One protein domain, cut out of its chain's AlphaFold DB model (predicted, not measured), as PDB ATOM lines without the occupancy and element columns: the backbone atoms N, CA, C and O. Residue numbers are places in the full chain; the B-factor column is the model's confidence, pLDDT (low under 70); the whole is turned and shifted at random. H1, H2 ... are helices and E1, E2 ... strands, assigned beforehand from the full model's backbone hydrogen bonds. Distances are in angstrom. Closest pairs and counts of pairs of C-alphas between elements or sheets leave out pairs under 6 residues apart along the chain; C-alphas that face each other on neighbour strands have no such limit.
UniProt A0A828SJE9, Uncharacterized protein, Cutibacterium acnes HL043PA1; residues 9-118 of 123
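AT A GLANCE: This is residues 9 to 118 of the 123 residues of an uncharacterized protein of Cutibacterium acnes HL043PA1 (UniProt A0A828SJE9). A twisted, curled sheet of five strands forms a wall, with helices packed over one face and no named helix over the other. The long helix H1 runs along E2 and E5, H3 and the short H4 cross the strands, and H2 packs on residues 41 to 45 of H1; the hairpins E1-E2 and E3-E4 have their turns at opposite ends of the longest axis. The 110 printed residues hold four named helices and five named strands, in the order E1 E2 H1 E3 E4 H2 H3 H4 E5, and the class is mixed, helices and strands. The sheet runs E1 E2 E5 E3 E4, antiparallel throughout. The whole is compact, with a radius of gyration of the C-alphas of 13.7 A, and elongated, spanning 45 by 28 by 27 A.

HOW THE PARTS SIT: In the sheet, E1, residues 9 to 13, and E2, residues 19 to 24, form a hairpin, with N 12 and O 20 2.8 A apart. E5, residues 114 to 118, is antiparallel to E2, with N 118 and O 23 2.8 A apart, and to E3, residues 51 to 62, with N 116 and O 57 2.8 A apart. E3 and E4, residues 65 to 73, form a hairpin, with N 56 and O 71 2.7 A apart. H1, residues 30 to 46, has a height over the sheet of 9.7 A and runs along the strands, at 9 degrees to E2 on the local plane. E2, H1 and E3 form a split strand-helix-strand unit, two strands running the same way with E5 between them, and its crossover is right-handed. H3, residues 94 to 103, is on the same face as H1 and runs across the strands, at 70 degrees to E3 on the local plane. H1 and H3 touch, about perpendicular at 89 degrees, closest at the C-alphas of Ser 37 and Ala 94, 5.1 A apart. H2, residues 81 to 88, touches H1 at a steep tilt of 38 degrees, opposite ways, closest at the C-alphas of Leu 44 and Cys 81, 5.1 A apart. With H1, H2 and H3 on one face of the sheet, there are two layers, one of strands and one of helices. H4, residues 107 to 112, is on that face too and touches H3 at a steep tilt of 48 degrees, closest at the C-alphas of Gly 103 and Ala 110, 3.9 A apart. In H1, H2, H3 and H4 every O i to N i+4 pair is within hydrogen-bond range.

IN THESE COORDINATES: E1 begins at C-alpha 9, (-41.256, -44.763, 40.972). E3 is 33.1 A long, E4 24.8 A and H1 24.0 A, from first to last C-alpha. E5 ends at C-alpha 118, (-36.513, -47.228, 32.747).

THE WHOLE: The two C-alphas farthest apart, of His 16 and Gly 64, are 45.3 A from each other. The printed part has no cut and no long link. Its mean pLDDT is 93.0, and no printed residue is under 70.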
ATOM      1  N   HIS A   9     -42.161 -43.692  40.579       96.38
ATOM      2  CA  HIS A   9     -41.256 -44.763  40.972       96.38
ATOM      3  C   HIS A   9     -42.075 -45.905  41.576       96.38
ATOM      4  O   HIS A   9     -42.825 -45.690  42.527       96.38
ATOM      5  N   GLU A  10     -41.949 -47.101  41.010       96.56
ATOM      6  CA  GLU A  10     -42.592 -48.320  41.499       96.56
ATOM      7  C   GLU A  10     -41.540 -49.398  41.731       96.56
ATOM      8  O   GLU A  10     -40.690 -49.626  40.876       96.56
ATOM      9  N   VAL A  11     -41.624 -50.075  42.877       96.06
ATOM     10  CA  VAL A  11     -40.692 -51.139  43.258       96.06
ATOM     11  C   VAL A  11     -41.466 -52.430  43.455       96.06
ATOM     12  O   VAL A  11     -42.453 -52.473  44.190       96.06
ATOM     13  N   THR A  12     -40.988 -53.496  42.824       95.94
ATOM     14  CA  THR A  12     -41.472 -54.858  43.034       95.94
ATOM     15  C   THR A  12     -40.345 -55.700  43.613       95.94
ATOM     16  O   THR A  12     -39.352 -55.979  42.943       95.94
ATOM     17  N   ASN A  13     -40.514 -56.137  44.861       92.75
ATOM     18  CA  ASN A  13     -39.596 -57.075  45.500       92.75
ATOM     19  C   ASN A  13     -39.930 -58.500  45.056       92.75
ATOM     20  O   ASN A  13     -41.071 -58.950  45.189       92.75
ATOM     21  N   LEU A  14     -38.936 -59.202  44.527       90.31
ATOM     22  CA  LEU A  14     -39.063 -60.549  43.990       90.31
ATOM     23  C   LEU A  14     -38.334 -61.557  44.903       90.31
ATOM     24  O   LEU A  14     -37.506 -61.175  45.735       90.31
ATOM     25  N   PRO A  15     -38.638 -62.863  44.797       88.25
ATOM     26  CA  PRO A  15     -37.899 -63.892  45.523       88.25
ATOM     27  C   PRO A  15     -36.394 -63.865  45.209       88.25
ATOM     28  O   PRO A  15     -35.978 -63.366  44.166       88.25
ATOM     29  N   HIS A  16     -35.587 -64.476  46.081       87.25
ATOM     30  CA  HIS A  16     -34.133 -64.628  45.900       87.25
ATOM     31  C   HIS A  16     -33.349 -63.309  45.831       87.25
ATOM     32  O   HIS A  16     -32.411 -63.199  45.054       87.25
ATOM     33  N   HIS A  17     -33.721 -62.325  46.656       85.25
ATOM     34  CA  HIS A  17     -33.062 -61.008  46.734       85.25
ATOM     35  C   HIS A  17     -33.125 -60.176  45.448       85.25
ATOM     36  O   HIS A  17     -32.444 -59.164  45.343       85.25
ATOM     37  N   ARG A  18     -33.989 -60.556  44.503       92.25
ATOM     38  CA  ARG A  18     -34.203 -59.796  43.281       92.25
ATOM     39  C   ARG A  18     -35.159 -58.629  43.528       92.25
ATOM     40  O   ARG A  18     -36.146 -58.760  44.255       92.25
ATOM     41  N   SER A  19     -34.927 -57.508  42.859       94.81
ATOM     42  CA  SER A  19     -35.864 -56.381  42.822       94.81
ATOM     43  C   SER A  19     -36.044 -55.864  41.398       94.81
ATOM     44  O   SER A  19     -35.169 -56.040  40.551       94.81
ATOM     45  N   SER A  20     -37.208 -55.279  41.124       96.06
ATOM     46  CA  SER A  20     -37.521 -54.608  39.863       96.06
ATOM     47  C   SER A  20     -38.015 -53.197  40.159       96.06
ATOM     48  O   SER A  20     -38.943 -53.023  40.952       96.06
ATOM     49  N   HIS A  21     -37.380 -52.200  39.550       97.50
ATOM     50  CA  HIS A  21     -37.625 -50.777  39.784       97.50
ATOM     51  C   HIS A  21     -38.059 -50.118  38.485       97.50
ATOM     52  O   HIS A  21     -37.300 -50.104  37.520       97.50
ATOM     53  N   ILE A  22     -39.260 -49.547  38.455       97.88
ATOM     54  CA  ILE A  22     -39.787 -48.811  37.307       97.88
ATOM     55  C   ILE A  22     -39.775 -47.322  37.636       97.88
ATOM     56  O   ILE A  22     -40.458 -46.872  38.554       97.88
ATOM     57  N   LEU A  23     -39.040 -46.551  36.840       97.56
ATOM     58  CA  LEU A  23     -38.975 -45.097  36.890       97.56
ATOM     59  C   LEU A  23     -39.594 -44.527  35.614       97.56
ATOM     60  O   LEU A  23     -39.180 -44.883  34.513       97.56
ATOM     61  N   GLN A  24     -40.568 -43.630  35.741       96.81
ATOM     62  CA  GLN A  24     -41.149 -42.890  34.616       96.81
ATOM     63  C   GLN A  24     -41.109 -41.396  34.907       96.81
ATOM     64  O   GLN A  24     -41.538 -40.952  35.973       96.81
ATOM     65  N   PHE A  25     -40.615 -40.614  33.954       95.56
ATOM     66  CA  PHE A  25     -40.405 -39.181  34.124       95.56
ATOM     67  C   PHE A  25     -40.604 -38.433  32.798       95.56
ATOM     68  O   PHE A  25     -40.346 -38.978  31.725       95.56
ATOM     69  N   PRO A  26     -41.052 -37.165  32.823       91.75
ATOM     70  CA  PRO A  26     -41.263 -36.407  31.593       91.75
ATOM     71  C   PRO A  26     -39.957 -36.133  30.827       91.75
ATOM     72  O   PRO A  26     -38.942 -35.783  31.433       91.75
ATOM     73  N   ARG A  27     -40.019 -36.163  29.484       89.81
ATOM     74  CA  ARG A  27     -38.894 -35.885  28.556       89.81
ATOM     75  C   ARG A  27     -38.083 -34.638  28.928       89.81
ATOM     76  O   ARG A  27     -36.855 -34.665  28.874       89.81
ATOM     77  N   SER A  28     -38.775 -33.556  29.293       89.38
ATOM     78  CA  SER A  28     -38.207 -32.206  29.451       89.38
ATOM     79  C   SER A  28     -38.299 -31.649  30.878       89.38
ATOM     80  O   SER A  28     -38.211 -30.437  31.065       89.38
ATOM     81  N   ASN A  29     -38.534 -32.494  31.889       92.69
ATOM     82  CA  ASN A  29     -38.558 -32.054  33.286       92.69
ATOM     83  C   ASN A  29     -37.248 -32.422  33.996       92.69
ATOM     84  O   ASN A  29     -37.119 -33.520  34.527       92.69
ATOM     85  N   GLU A  30     -36.289 -31.499  34.009       92.44
ATOM     86  CA  GLU A  30     -34.952 -31.764  34.563       92.44
ATOM     87  C   GLU A  30     -34.962 -32.067  36.072       92.44
ATOM     88  O   GLU A  30     -34.144 -32.860  36.520       92.44
ATOM     89  N   ASP A  31     -35.921 -31.544  36.851       93.69
ATOM     90  CA  ASP A  31     -36.040 -31.887  38.279       93.69
ATOM     91  C   ASP A  31     -36.382 -33.377  38.478       93.69
ATOM     92  O   ASP A  31     -35.717 -34.079  39.236       93.69
ATOM     93  N   ALA A  32     -37.418 -33.875  37.792       94.25
ATOM     94  CA  ALA A  32     -37.845 -35.273  37.878       94.25
ATOM     95  C   ALA A  32     -36.795 -36.224  37.290       94.25
ATOM     96  O   ALA A  32     -36.617 -37.332  37.788       94.25
ATOM     97  N   ARG A  33     -36.082 -35.783  36.247       95.50
ATOM     98  CA  ARG A  33     -34.955 -36.523  35.669       95.50
ATOM     99  C   ARG A  33     -33.766 -36.594  36.621       95.50
ATOM    100  O   ARG A  33     -33.192 -37.666  36.763       95.50
ATOM    101  N   GLY A  34     -33.435 -35.494  37.298       95.75
ATOM    102  CA  GLY A  34     -32.413 -35.475  38.345       95.75
ATOM    103  C   GLY A  34     -32.743 -36.475  39.450       95.75
ATOM    104  O   GLY A  34     -31.950 -37.364  39.726       95.75
ATOM    105  N   GLN A  35     -33.977 -36.438  39.966       96.06
ATOM    106  CA  GLN A  35     -34.446 -37.401  40.971       96.06
ATOM    107  C   GLN A  35     -34.395 -38.856  40.481       96.06
ATOM    108  O   GLN A  35     -34.019 -39.746  41.237       96.06
ATOM    109  N   ALA A  36     -34.764 -39.115  39.222       96.88
ATOM    110  CA  ALA A  36     -34.671 -40.453  38.644       96.88
ATOM    111  C   ALA A  36     -33.215 -40.923  38.524       96.88
ATOM    112  O   ALA A  36     -32.926 -42.089  38.781       96.88
ATOM    113  N   SER A  37     -32.300 -40.024  38.158       97.25
ATOM    114  CA  SER A  37     -30.871 -40.322  38.116       97.25
ATOM    115  C   SER A  37     -30.306 -40.633  39.499       97.25
ATOM    116  O   SER A  37     -29.537 -41.586  39.639       97.25
ATOM    117  N   ASP A  38     -30.676 -39.847  40.510       97.19
ATOM    118  CA  ASP A  38     -30.227 -40.056  41.887       97.19
ATOM    119  C   ASP A  38     -30.687 -41.434  42.385       97.19
ATOM    120  O   ASP A  38     -29.873 -42.216  42.872       97.19
ATOM    121  N   LEU A  39     -31.956 -41.787  42.146       97.44
ATOM    122  CA  LEU A  39     -32.506 -43.099  42.500       97.44
ATOM    123  C   LEU A  39     -31.840 -44.252  41.743       97.44
ATOM    124  O   LEU A  39     -31.558 -45.281  42.341       97.44
ATOM    125  N   LEU A  40     -31.555 -44.109  40.444       97.38
ATOM    126  CA  LEU A  40     -30.800 -45.134  39.708       97.38
ATOM    127  C   LEU A  40     -29.404 -45.334  40.289       97.38
ATOM    128  O   LEU A  40     -28.946 -46.466  40.410       97.38
ATOM    129  N   THR A  41     -28.737 -44.244  40.656       97.75
ATOM    130  CA  THR A  41     -27.411 -44.294  41.279       97.75
ATOM    131  C   THR A  41     -27.472 -45.013  42.629       97.75
ATOM    132  O   THR A  41     -26.609 -45.842  42.924       97.75
ATOM    133  N   GLU A  42     -28.514 -44.756  43.423       97.50
ATOM    134  CA  GLU A  42     -28.787 -45.462  44.677       97.50
ATOM    135  C   GLU A  42     -29.038 -46.959  44.440       97.50
ATOM    136  O   GLU A  42     -28.340 -47.780  45.030       97.50
ATOM    137  N   ILE A  43     -29.921 -47.321  43.503       96.44
ATOM    138  CA  ILE A  43     -30.216 -48.719  43.132       96.44
ATOM    139  C   ILE A  43     -28.937 -49.462  42.719       96.44
ATOM    140  O   ILE A  43     -28.695 -50.583  43.168       96.44
ATOM    141  N   LEU A  44     -28.087 -48.845  41.890       96.19
ATOM    142  CA  LEU A  44     -26.798 -49.417  41.490       96.19
ATOM    143  C   LEU A  44     -25.851 -49.600  42.685       96.19
ATOM    144  O   LEU A  44     -25.143 -50.605  42.777       96.19
ATOM    145  N   SER A  45     -25.835 -48.634  43.604       96.81
ATOM    146  CA  SER A  45     -24.998 -48.667  44.804       96.81
ATOM    147  C   SER A  45     -25.436 -49.751  45.787       96.81
ATOM    148  O   SER A  45     -24.592 -50.494  46.290       96.81
ATOM    149  N   GLU A  46     -26.736 -49.883  46.041       95.19
ATOM    150  CA  GLU A  46     -27.306 -50.947  46.873       95.19
ATOM    151  C   GLU A  46     -27.156 -52.325  46.221       95.19
ATOM    152  O   GLU A  46     -26.918 -53.326  46.898       95.19
ATOM    153  N   GLY A  47     -27.226 -52.370  44.891       94.44
ATOM    154  CA  GLY A  47     -27.017 -53.562  44.081       94.44
ATOM    155  C   GLY A  47     -25.553 -53.978  43.923       94.44
ATOM    156  O   GLY A  47     -25.288 -54.905  43.163       94.44
ATOM    157  N   ARG A  48     -24.573 -53.340  44.580       94.75
ATOM    158  CA  ARG A  48     -23.155 -53.739  44.460       94.75
ATOM    159  C   ARG A  48     -22.968 -55.230  44.777       94.75
ATOM    160  O   ARG A  48     -23.391 -55.717  45.823       94.75
ATOM    161  N   GLY A  49     -22.297 -55.946  43.873       93.31
ATOM    162  CA  GLY A  49     -22.129 -57.405  43.941       93.31
ATOM    163  C   GLY A  49     -23.286 -58.212  43.338       93.31
ATOM    164  O   GLY A  49     -23.202 -59.438  43.293       93.31
ATOM    165  N   GLN A  50     -24.333 -57.539  42.857       94.88
ATOM    166  CA  GLN A  50     -25.427 -58.101  42.067       94.88
ATOM    167  C   GLN A  50     -25.292 -57.680  40.601       94.88
ATOM    168  O   GLN A  50     -24.433 -56.870  40.222       94.88
ATOM    169  N   ARG A  51     -26.148 -58.251  39.762       95.50
ATOM    170  CA  ARG A  51     -26.221 -57.963  38.335       95.50
ATOM    171  C   ARG A  51     -27.545 -57.304  37.991       95.50
ATOM    172  O   ARG A  51     -28.525 -57.463  38.708       95.50
ATOM    173  N   MET A  52     -27.578 -56.586  36.872       95.06
ATOM    174  CA  MET A  52     -28.784 -55.914  36.409       95.06
ATOM    175  C   MET A  52     -29.059 -56.024  34.912       95.06
ATOM    176  O   MET A  52     -28.156 -56.103  34.076       95.06
ATOM    177  N   HIS A  53     -30.341 -55.952  34.572       95.12
ATOM    178  CA  HIS A  53     -30.858 -55.698  33.234       95.12
ATOM    179  C   HIS A  53     -31.621 -54.382  33.282       95.12
ATOM    180  O   HIS A  53     -32.262 -54.072  34.283       95.12
ATOM    181  N   ALA A  54     -31.593 -53.639  32.180       95.44
ATOM    182  CA  ALA A  54     -32.425 -52.455  32.037       95.44
ATOM    183  C   ALA A  54     -33.277 -52.550  30.777       95.44
ATOM    184  O   ALA A  54     -32.796 -52.909  29.700       95.44
ATOM    185  N   LYS A  55     -34.547 -52.183  30.901       96.50
ATOM    186  CA  LYS A  55     -35.438 -51.917  29.780       96.50
ATOM    187  C   LYS A  55     -35.740 -50.428  29.762       96.50
ATOM    188  O   LYS A  55     -36.277 -49.875  30.711       96.50
ATOM    189  N   LEU A  56     -35.383 -49.787  28.666       97.00
ATOM    190  CA  LEU A  56     -35.471 -48.353  28.466       97.00
ATOM    191  C   LEU A  56     -36.647 -48.027  27.557       97.00
ATOM    192  O   LEU A  56     -36.831 -48.667  26.521       97.00
ATOM    193  N   TRP A  57     -37.406 -47.003  27.930       97.50
ATOM    194  CA  TRP A  57     -38.400 -46.360  27.080       97.50
ATOM    195  C   TRP A  57     -37.833 -45.025  26.616       97.50
ATOM    196  O   TRP A  57     -37.694 -44.096  27.411       97.50
ATOM    197  N   ILE A  58     -37.474 -44.949  25.339       95.94
ATOM    198  CA  ILE A  58     -36.796 -43.803  24.739       95.94
ATOM    199  C   ILE A  58     -37.720 -43.202  23.693       95.94
ATOM    200  O   ILE A  58     -38.201 -43.902  22.810       95.94
ATOM    201  N   GLU A  59     -37.960 -41.903  23.783       95.19
ATOM    202  CA  GLU A  59     -38.584 -41.163  22.693       95.19
ATOM    203  C   GLU A  59     -37.502 -40.691  21.717       95.19
ATOM    204  O   GLU A  59     -36.594 -39.954  22.117       95.19
ATOM    205  N   VAL A  60     -37.625 -41.072  20.449       93.81
ATOM    206  CA  VAL A  60     -36.775 -40.618  19.339       93.81
ATOM    207  C   VAL A  60     -37.574 -39.691  18.425       93.81
ATOM    208  O   VAL A  60     -38.786 -39.854  18.270       93.81
ATOM    209  N   ASP A  61     -36.907 -38.700  17.843       90.94
ATOM    210  CA  ASP A  61     -37.499 -37.847  16.814       90.94
ATOM    211  C   ASP A  61     -37.187 -38.462  15.439       90.94
ATOM    212  O   ASP A  61     -36.035 -38.461  14.999       90.94
ATOM    213  N   GLU A  62     -38.209 -38.988  14.758       82.94
ATOM    214  CA  GLU A  62     -38.099 -39.637  13.448       82.94
ATOM    215  C   GLU A  62     -39.097 -38.996  12.472       82.94
ATOM    216  O   GLU A  62     -40.299 -38.915  12.724       82.94
ATOM    217  N   GLY A  63     -38.594 -38.430  11.369       79.31
ATOM    218  CA  GLY A  63     -39.445 -37.814  10.340       79.31
ATOM    219  C   GLY A  63     -40.297 -36.621  10.807       79.31
ATOM    220  O   GLY A  63     -41.316 -36.327  10.189       79.31
ATOM    221  N   GLY A  64     -39.908 -35.934  11.889       83.31
ATOM    222  CA  GLY A  64     -40.672 -34.820  12.472       83.31
ATOM    223  C   GLY A  64     -41.774 -35.247  13.449       83.31
ATOM    224  O   GLY A  64     -42.505 -34.394  13.957       83.31
ATOM    225  N   HIS A  65     -41.874 -36.544  13.743       87.06
ATOM    226  CA  HIS A  65     -42.757 -37.105  14.756       87.06
ATOM    227  C   HIS A  65     -41.948 -37.718  15.901       87.06
ATOM    228  O   HIS A  65     -40.785 -38.079  15.739       87.06
ATOM    229  N   ARG A  66     -42.581 -37.816  17.073       90.31
ATOM    230  CA  ARG A  66     -42.012 -38.521  18.223       90.31
ATOM    231  C   ARG A  66     -42.465 -39.965  18.197       90.31
ATOM    232  O   ARG A  66     -43.670 -40.217  18.219       90.31
ATOM    233  N   GLU A  67     -41.511 -40.879  18.232       92.88
ATOM    234  CA  GLU A  67     -41.772 -42.308  18.339       92.88
ATOM    235  C   GLU A  67     -41.212 -42.872  19.641       92.88
ATOM    236  O   GLU A  67     -40.154 -42.465  20.118       92.88
ATOM    237  N   LEU A  68     -41.944 -43.821  20.231       93.81
ATOM    238  CA  LEU A  68     -41.504 -44.543  21.417       93.81
ATOM    239  C   LEU A  68     -40.758 -45.811  21.004       93.81
ATOM    240  O   LEU A  68     -41.359 -46.755  20.492       93.81
ATOM    241  N   GLN A  69     -39.475 -45.876  21.333       94.06
ATOM    242  CA  GLN A  69     -38.629 -47.040  21.132       94.06
ATOM    243  C   GLN A  69     -38.300 -47.707  22.470       94.06
ATOM    244  O   GLN A  69     -37.931 -47.058  23.449       94.06
ATOM    245  N   MET A  70     -38.412 -49.036  22.511       95.19
ATOM    246  CA  MET A  70     -37.981 -49.832  23.660       95.19
ATOM    247  C   MET A  70     -36.598 -50.429  23.404       95.19
ATOM    248  O   MET A  70     -36.409 -51.160  22.434       95.19
ATOM    249  N   VAL A  71     -35.655 -50.175  24.309       93.62
ATOM    250  CA  VAL A  71     -34.285 -50.704  24.251       93.62
ATOM    251  C   VAL A  71     -34.030 -51.601  25.457       93.62
ATOM    252  O   VAL A  71     -34.450 -51.291  26.564       93.62
ATOM    253  N   ARG A  72     -33.349 -52.731  25.260       92.88
ATOM    254  CA  ARG A  72     -32.886 -53.594  26.357       92.88
ATOM    255  C   ARG A  72     -31.375 -53.527  26.470       92.88
ATOM    256  O   ARG A  72     -30.678 -53.628  25.457       92.88
ATOM    257  N   LEU A  73     -30.891 -53.380  27.694       91.81
ATOM    258  CA  LEU A  73     -29.479 -53.363  28.032       91.81
ATOM    259  C   LEU A  73     -29.126 -54.503  28.995       91.81
ATOM    260  O   LEU A  73     -29.961 -54.980  29.769       91.81
ATOM    261  N   GLY A  74     -27.865 -54.931  28.932       85.44
ATOM    262  CA  GLY A  74     -27.351 -56.046  29.722       85.44
ATOM    263  C   GLY A  74     -27.704 -57.430  29.165       85.44
ATOM    264  O   GLY A  74     -27.681 -58.390  29.922       85.44
ATOM    265  N   ASP A  75     -28.053 -57.583  27.883       76.00
ATOM    266  CA  ASP A  75     -28.301 -58.915  27.295       76.00
ATOM    267  C   ASP A  75     -27.107 -59.872  27.544       76.00
ATOM    268  O   ASP A  75     -25.953 -59.457  27.480       76.00
ATOM    269  N   LYS A  76     -27.380 -61.169  27.776       70.25
ATOM    270  CA  LYS A  76     -26.382 -62.222  28.094       70.25
ATOM    271  C   LYS A  76     -25.636 -62.012  29.421       70.25
ATOM    272  O   LYS A  76     -24.414 -61.926  29.465       70.25
ATOM    273  N   GLY A  77     -26.394 -62.040  30.513       81.31
ATOM    274  CA  GLY A  77     -25.851 -62.122  31.867       81.31
ATOM    275  C   GLY A  77     -26.006 -60.850  32.691       81.31
ATOM    276  O   GLY A  77     -25.743 -60.917  33.878       81.31
ATOM    277  N   GLY A  78     -26.467 -59.732  32.130       88.81
ATOM    278  CA  GLY A  78     -26.648 -58.472  32.859       88.81
ATOM    279  C   GLY A  78     -25.351 -57.677  32.996       88.81
ATOM    280  O   GLY A  78     -24.265 -58.206  32.754       88.81
ATOM    281  N   TYR A  79     -25.450 -56.415  33.398       92.88
ATOM    282  CA  TYR A  79     -24.302 -55.640  33.871       92.88
ATOM    283  C   TYR A  79     -24.011 -55.961  35.327       92.88
ATOM    284  O   TYR A  79     -24.926 -56.270  36.077       92.88
ATOM    285  N   ASP A  80     -22.749 -55.877  35.731       95.25
ATOM    286  CA  ASP A  80     -22.420 -55.804  37.151       95.25
ATOM    287  C   ASP A  80     -22.801 -54.412  37.671       95.25
ATOM    288  O   ASP A  80     -22.394 -53.413  37.075       95.25
ATOM    289  N   CYS A  81     -23.593 -54.332  38.742       95.12
ATOM    290  CA  CYS A  81     -24.065 -53.046  39.265       95.12
ATOM    291  C   CYS A  81     -22.915 -52.163  39.774       95.12
ATOM    292  O   CYS A  81     -22.984 -50.943  39.659       95.12
ATOM    293  N   GLY A  82     -21.850 -52.766  40.313       95.56
ATOM    294  CA  GLY A  82     -20.674 -52.044  40.792       95.56
ATOM    295  C   GLY A  82     -19.886 -51.416  39.646       95.56
ATOM    296  O   GLY A  82     -19.575 -50.230  39.716       95.56
ATOM    297  N   LEU A  83     -19.634 -52.179  38.578       94.81
ATOM    298  CA  LEU A  83     -18.980 -51.653  37.373       94.81
ATOM    299  C   LEU A  83     -19.848 -50.607  36.665       94.81
ATOM    300  O   LEU A  83     -19.345 -49.561  36.274       94.81
ATOM    301  N   ALA A  84     -21.159 -50.843  36.559       94.50
ATOM    302  CA  ALA A  84     -22.087 -49.862  36.004       94.50
ATOM    303  C   ALA A  84     -22.064 -48.545  36.796       94.50
ATOM    304  O   ALA A  84     -22.062 -47.471  36.206       94.50
ATOM    305  N   LEU A  85     -22.002 -48.611  38.131       96.31
ATOM    306  CA  LEU A  85     -21.898 -47.425  38.979       96.31
ATOM    307  C   LEU A  85     -20.579 -46.664  38.784       96.31
ATOM    308  O   LEU A  85     -20.571 -45.435  38.833       96.31
ATOM    309  N   GLU A  86     -19.467 -47.372  38.577       95.94
ATOM    310  CA  GLU A  86     -18.178 -46.751  38.243       95.94
ATOM    311  C   GLU A  86     -18.242 -46.044  36.885       95.94
ATOM    312  O   GLU A  86     -17.836 -44.884  36.785       95.94
ATOM    313  N   ASP A  87     -18.834 -46.695  35.880       94.31
ATOM    314  CA  ASP A  87     -19.040 -46.111  34.555       94.31
ATOM    315  C   ASP A  87     -19.940 -44.877  34.617       94.31
ATOM    316  O   ASP A  87     -19.610 -43.868  34.002       94.31
ATOM    317  N   VAL A  88     -21.028 -44.898  35.399       94.94
ATOM    318  CA  VAL A  88     -21.896 -43.724  35.619       94.94
ATOM    319  C   VAL A  88     -21.087 -42.512  36.090       94.94
ATOM    320  O   VAL A  88     -21.381 -41.393  35.670       94.94
ATOM    321  N   GLY A  89     -20.030 -42.713  36.885       92.06
ATOM    322  CA  GLY A  89     -19.124 -41.648  37.329       92.06
ATOM    323  C   GLY A  89     -18.341 -40.952  36.205       92.06
ATOM    324  O   GLY A  89     -17.783 -39.878  36.430       92.06
ATOM    325  N   LEU A  90     -18.305 -41.530  35.000       94.50
ATOM    326  CA  LEU A  90     -17.709 -40.941  33.796       94.50
ATOM    327  C   LEU A  90     -18.710 -40.108  32.979       94.50
ATOM    328  O   LEU A  90     -18.314 -39.422  32.035       94.50
ATOM    329  N   PHE A  91     -19.995 -40.152  33.332       94.75
ATOM    330  CA  PHE A  91     -21.070 -39.419  32.671       94.75
ATOM    331  C   PHE A  91     -21.579 -38.283  33.558       94.75
ATOM    332  O   PHE A  91     -21.253 -38.171  34.736       94.75
ATOM    333  N   ARG A  92     -22.413 -37.410  32.979       92.38
ATOM    334  CA  ARG A  92     -23.075 -36.345  33.746       92.38
ATOM    335  C   ARG A  92     -23.941 -36.921  34.867       92.38
ATOM    336  O   ARG A  92     -23.997 -36.347  35.948       92.38
ATOM    337  N   ASP A  93     -24.676 -37.981  34.549       95.06
ATOM    338  CA  ASP A  93     -25.692 -38.586  35.399       95.06
ATOM    339  C   ASP A  93     -26.022 -40.013  34.901       95.06
ATOM    340  O   ASP A  93     -25.634 -40.402  33.791       95.06
ATOM    341  N   ALA A  94     -26.736 -40.802  35.710       96.44
ATOM    342  CA  ALA A  94     -27.044 -42.201  35.402       96.44
ATOM    343  C   ALA A  94     -27.960 -42.354  34.177       96.44
ATOM    344  O   ALA A  94     -27.850 -43.329  33.432       96.44
ATOM    345  N   LEU A  95     -28.846 -41.383  33.929       96.56
ATOM    346  CA  LEU A  95     -29.705 -41.393  32.741       96.56
ATOM    347  C   LEU A  95     -28.889 -41.191  31.463       96.56
ATOM    348  O   LEU A  95     -29.152 -41.858  30.469       96.56
ATOM    349  N   SER A  96     -27.895 -40.306  31.499       94.81
ATOM    350  CA  SER A  96     -26.995 -40.025  30.378       94.81
ATOM    351  C   SER A  96     -26.135 -41.242  30.053       94.81
ATOM    352  O   SER A  96     -25.930 -41.539  28.881       94.81
ATOM    353  N   TRP A  97     -25.686 -41.981  31.073       95.94
ATOM    354  CA  TRP A  97     -25.027 -43.273  30.872       95.94
ATOM    355  C   TRP A  97     -25.957 -44.274  30.166       95.94
ATOM    356  O   TRP A  97     -25.570 -44.847  29.154       95.94
ATOM    357  N   LEU A  98     -27.206 -44.444  30.620       95.62
ATOM    358  CA  LEU A  98     -28.173 -45.338  29.960       95.62
ATOM    359  C   LEU A  98     -28.496 -44.916  28.515       95.62
ATOM    360  O   LEU A  98     -28.619 -45.778  27.643       95.62
ATOM    361  N   GLU A  99     -28.648 -43.613  28.263       95.31
ATOM    362  CA  GLU A  99     -28.852 -43.045  26.923       95.31
ATOM    363  C   GLU A  99     -27.651 -43.355  26.011       95.31
ATOM    364  O   GLU A  99     -27.853 -43.806  24.885       95.31
ATOM    365  N   ASP A 100     -26.418 -43.222  26.513       94.56
ATOM    366  CA  ASP A 100     -25.196 -43.576  25.780       94.56
ATOM    367  C   ASP A 100     -25.119 -45.079  25.474       94.56
ATOM    368  O   ASP A 100     -24.952 -45.465  24.317       94.56
ATOM    369  N   GLN A 101     -25.352 -45.943  26.470       94.06
ATOM    370  CA  GLN A 101     -25.377 -47.398  26.266       94.06
ATOM    371  C   GLN A 101     -26.426 -47.817  25.222       94.06
ATOM    372  O   GLN A 101     -26.206 -48.738  24.430       94.06
ATOM    373  N   ALA A 102     -27.576 -47.139  25.193       93.88
ATOM    374  CA  ALA A 102     -28.593 -47.351  24.172       93.88
ATOM    375  C   ALA A 102     -28.153 -46.825  22.796       93.88
ATOM    376  O   ALA A 102     -28.323 -47.529  21.798       93.88
ATOM    377  N   GLY A 103     -27.560 -45.631  22.740       93.94
ATOM    378  CA  GLY A 103     -27.072 -44.994  21.515       93.94
ATOM    379  C   GLY A 103     -25.961 -45.786  20.823       93.94
ATOM    380  O   GLY A 103     -25.976 -45.926  19.602       93.94
ATOM    381  N   GLN A 104     -25.064 -46.418  21.587       91.06
ATOM    382  CA  GLN A 104     -24.037 -47.317  21.043       91.06
ATOM    383  C   GLN A 104     -24.629 -48.511  20.273       91.06
ATOM    384  O   GLN A 104     -23.981 -49.066  19.385       91.06
ATOM    385  N   ARG A 105     -25.864 -48.919  20.602       85.88
ATOM    386  CA  ARG A 105     -26.561 -50.045  19.964       85.88
ATOM    387  C   ARG A 105     -27.552 -49.608  18.881       85.88
ATOM    388  O   ARG A 105     -27.820 -50.396  17.974       85.88
ATOM    389  N   TYR A 106     -28.094 -48.392  18.962       86.56
ATOM    390  CA  TYR A 106     -29.129 -47.876  18.061       86.56
ATOM    391  C   TYR A 106     -28.810 -46.439  17.623       86.56
ATOM    392  O   TYR A 106     -28.922 -45.506  18.415       86.56
ATOM    393  N   GLY A 107     -28.455 -46.250  16.346       85.25
ATOM    394  CA  GLY A 107     -27.999 -44.951  15.828       85.25
ATOM    395  C   GLY A 107     -29.011 -43.811  15.991       85.25
ATOM    396  O   GLY A 107     -28.645 -42.725  16.416       85.25
ATOM    397  N   ASN A 108     -30.302 -44.069  15.771       86.06
ATOM    398  CA  ASN A 108     -31.351 -43.058  15.955       86.06
ATOM    399  C   ASN A 108     -31.492 -42.591  17.418       86.06
ATOM    400  O   ASN A 108     -31.804 -41.430  17.677       86.06
ATOM    401  N   VAL A 109     -31.223 -43.476  18.383       89.19
ATOM    402  CA  VAL A 109     -31.175 -43.119  19.806       89.19
ATOM    403  C   VAL A 109     -29.977 -42.219  20.097       89.19
ATOM    404  O   VAL A 109     -30.126 -41.270  20.860       89.19
ATOM    405  N   ALA A 110     -28.822 -42.472  19.474       88.38
ATOM    406  CA  ALA A 110     -27.647 -41.614  19.627       88.38
ATOM    407  C   ALA A 110     -27.894 -40.188  19.100       88.38
ATOM    408  O   ALA A 110     -27.381 -39.228  19.672       88.38
ATOM    409  N   ASP A 111     -28.702 -40.049  18.045       87.56
ATOM    410  CA  ASP A 111     -28.955 -38.760  17.398       87.56
ATOM    411  C   ASP A 111     -30.012 -37.910  18.126       87.56
ATOM    412  O   ASP A 111     -29.817 -36.710  18.330       87.56
ATOM    413  N   THR A 112     -31.158 -38.503  18.490       90.81
ATOM    414  CA  THR A 112     -32.332 -37.754  18.995       90.81
ATOM    415  C   THR A 112     -33.004 -38.376  20.219       90.81
ATOM    416  O   THR A 112     -34.021 -37.865  20.716       90.81
ATOM    417  N   GLY A 113     -32.455 -39.480  20.722       91.62
ATOM    418  CA  GLY A 113     -33.043 -40.251  21.805       91.62
ATOM    419  C   GLY A 113     -33.087 -39.481  23.119       91.62
ATOM    420  O   GLY A 113     -32.105 -38.889  23.564       91.62
ATOM    421  N   ARG A 114     -34.241 -39.529  23.783       94.56
ATOM    422  CA  ARG A 114     -34.391 -39.073  25.166       94.56
ATOM    423  C   ARG A 114     -35.133 -40.122  25.966       94.56
ATOM    424  O   ARG A 114     -36.248 -40.509  25.619       94.56
ATOM    425  N   LEU A 115     -34.529 -40.558  27.062       96.06
ATOM    426  CA  LEU A 115     -35.136 -41.515  27.972       96.06
ATOM    427  C   LEU A 115     -36.362 -40.881  28.640       96.06
ATOM    428  O   LEU A 115     -36.294 -39.737  29.079       96.06
ATOM    429  N   ILE A 116     -37.477 -41.593  28.731       96.69
ATOM    430  CA  ILE A 116     -38.683 -41.147  29.460       96.69
ATOM    431  C   ILE A 116     -39.132 -42.155  30.523       96.69
ATOM    432  O   ILE A 116     -40.048 -41.908  31.308       96.69
ATOM    433  N   GLY A 117     -38.461 -43.297  30.571       97.12
ATOM    434  CA  GLY A 117     -38.568 -44.224  31.671       97.12
ATOM    435  C   GLY A 117     -37.564 -45.353  31.549       97.12
ATOM    436  O   GLY A 117     -37.034 -45.627  30.470       97.12
ATOM    437  N   VAL A 118     -37.355 -46.042  32.657       97.50
ATOM    438  CA  VAL A 118     -36.513 -47.228  32.747       97.50
ATOM    439  C   VAL A 118     -37.116 -48.210  33.737       97.50
ATOM    440  O   VAL A 118     -37.661 -47.820  34.764       97.50
TER     441      VAL A 118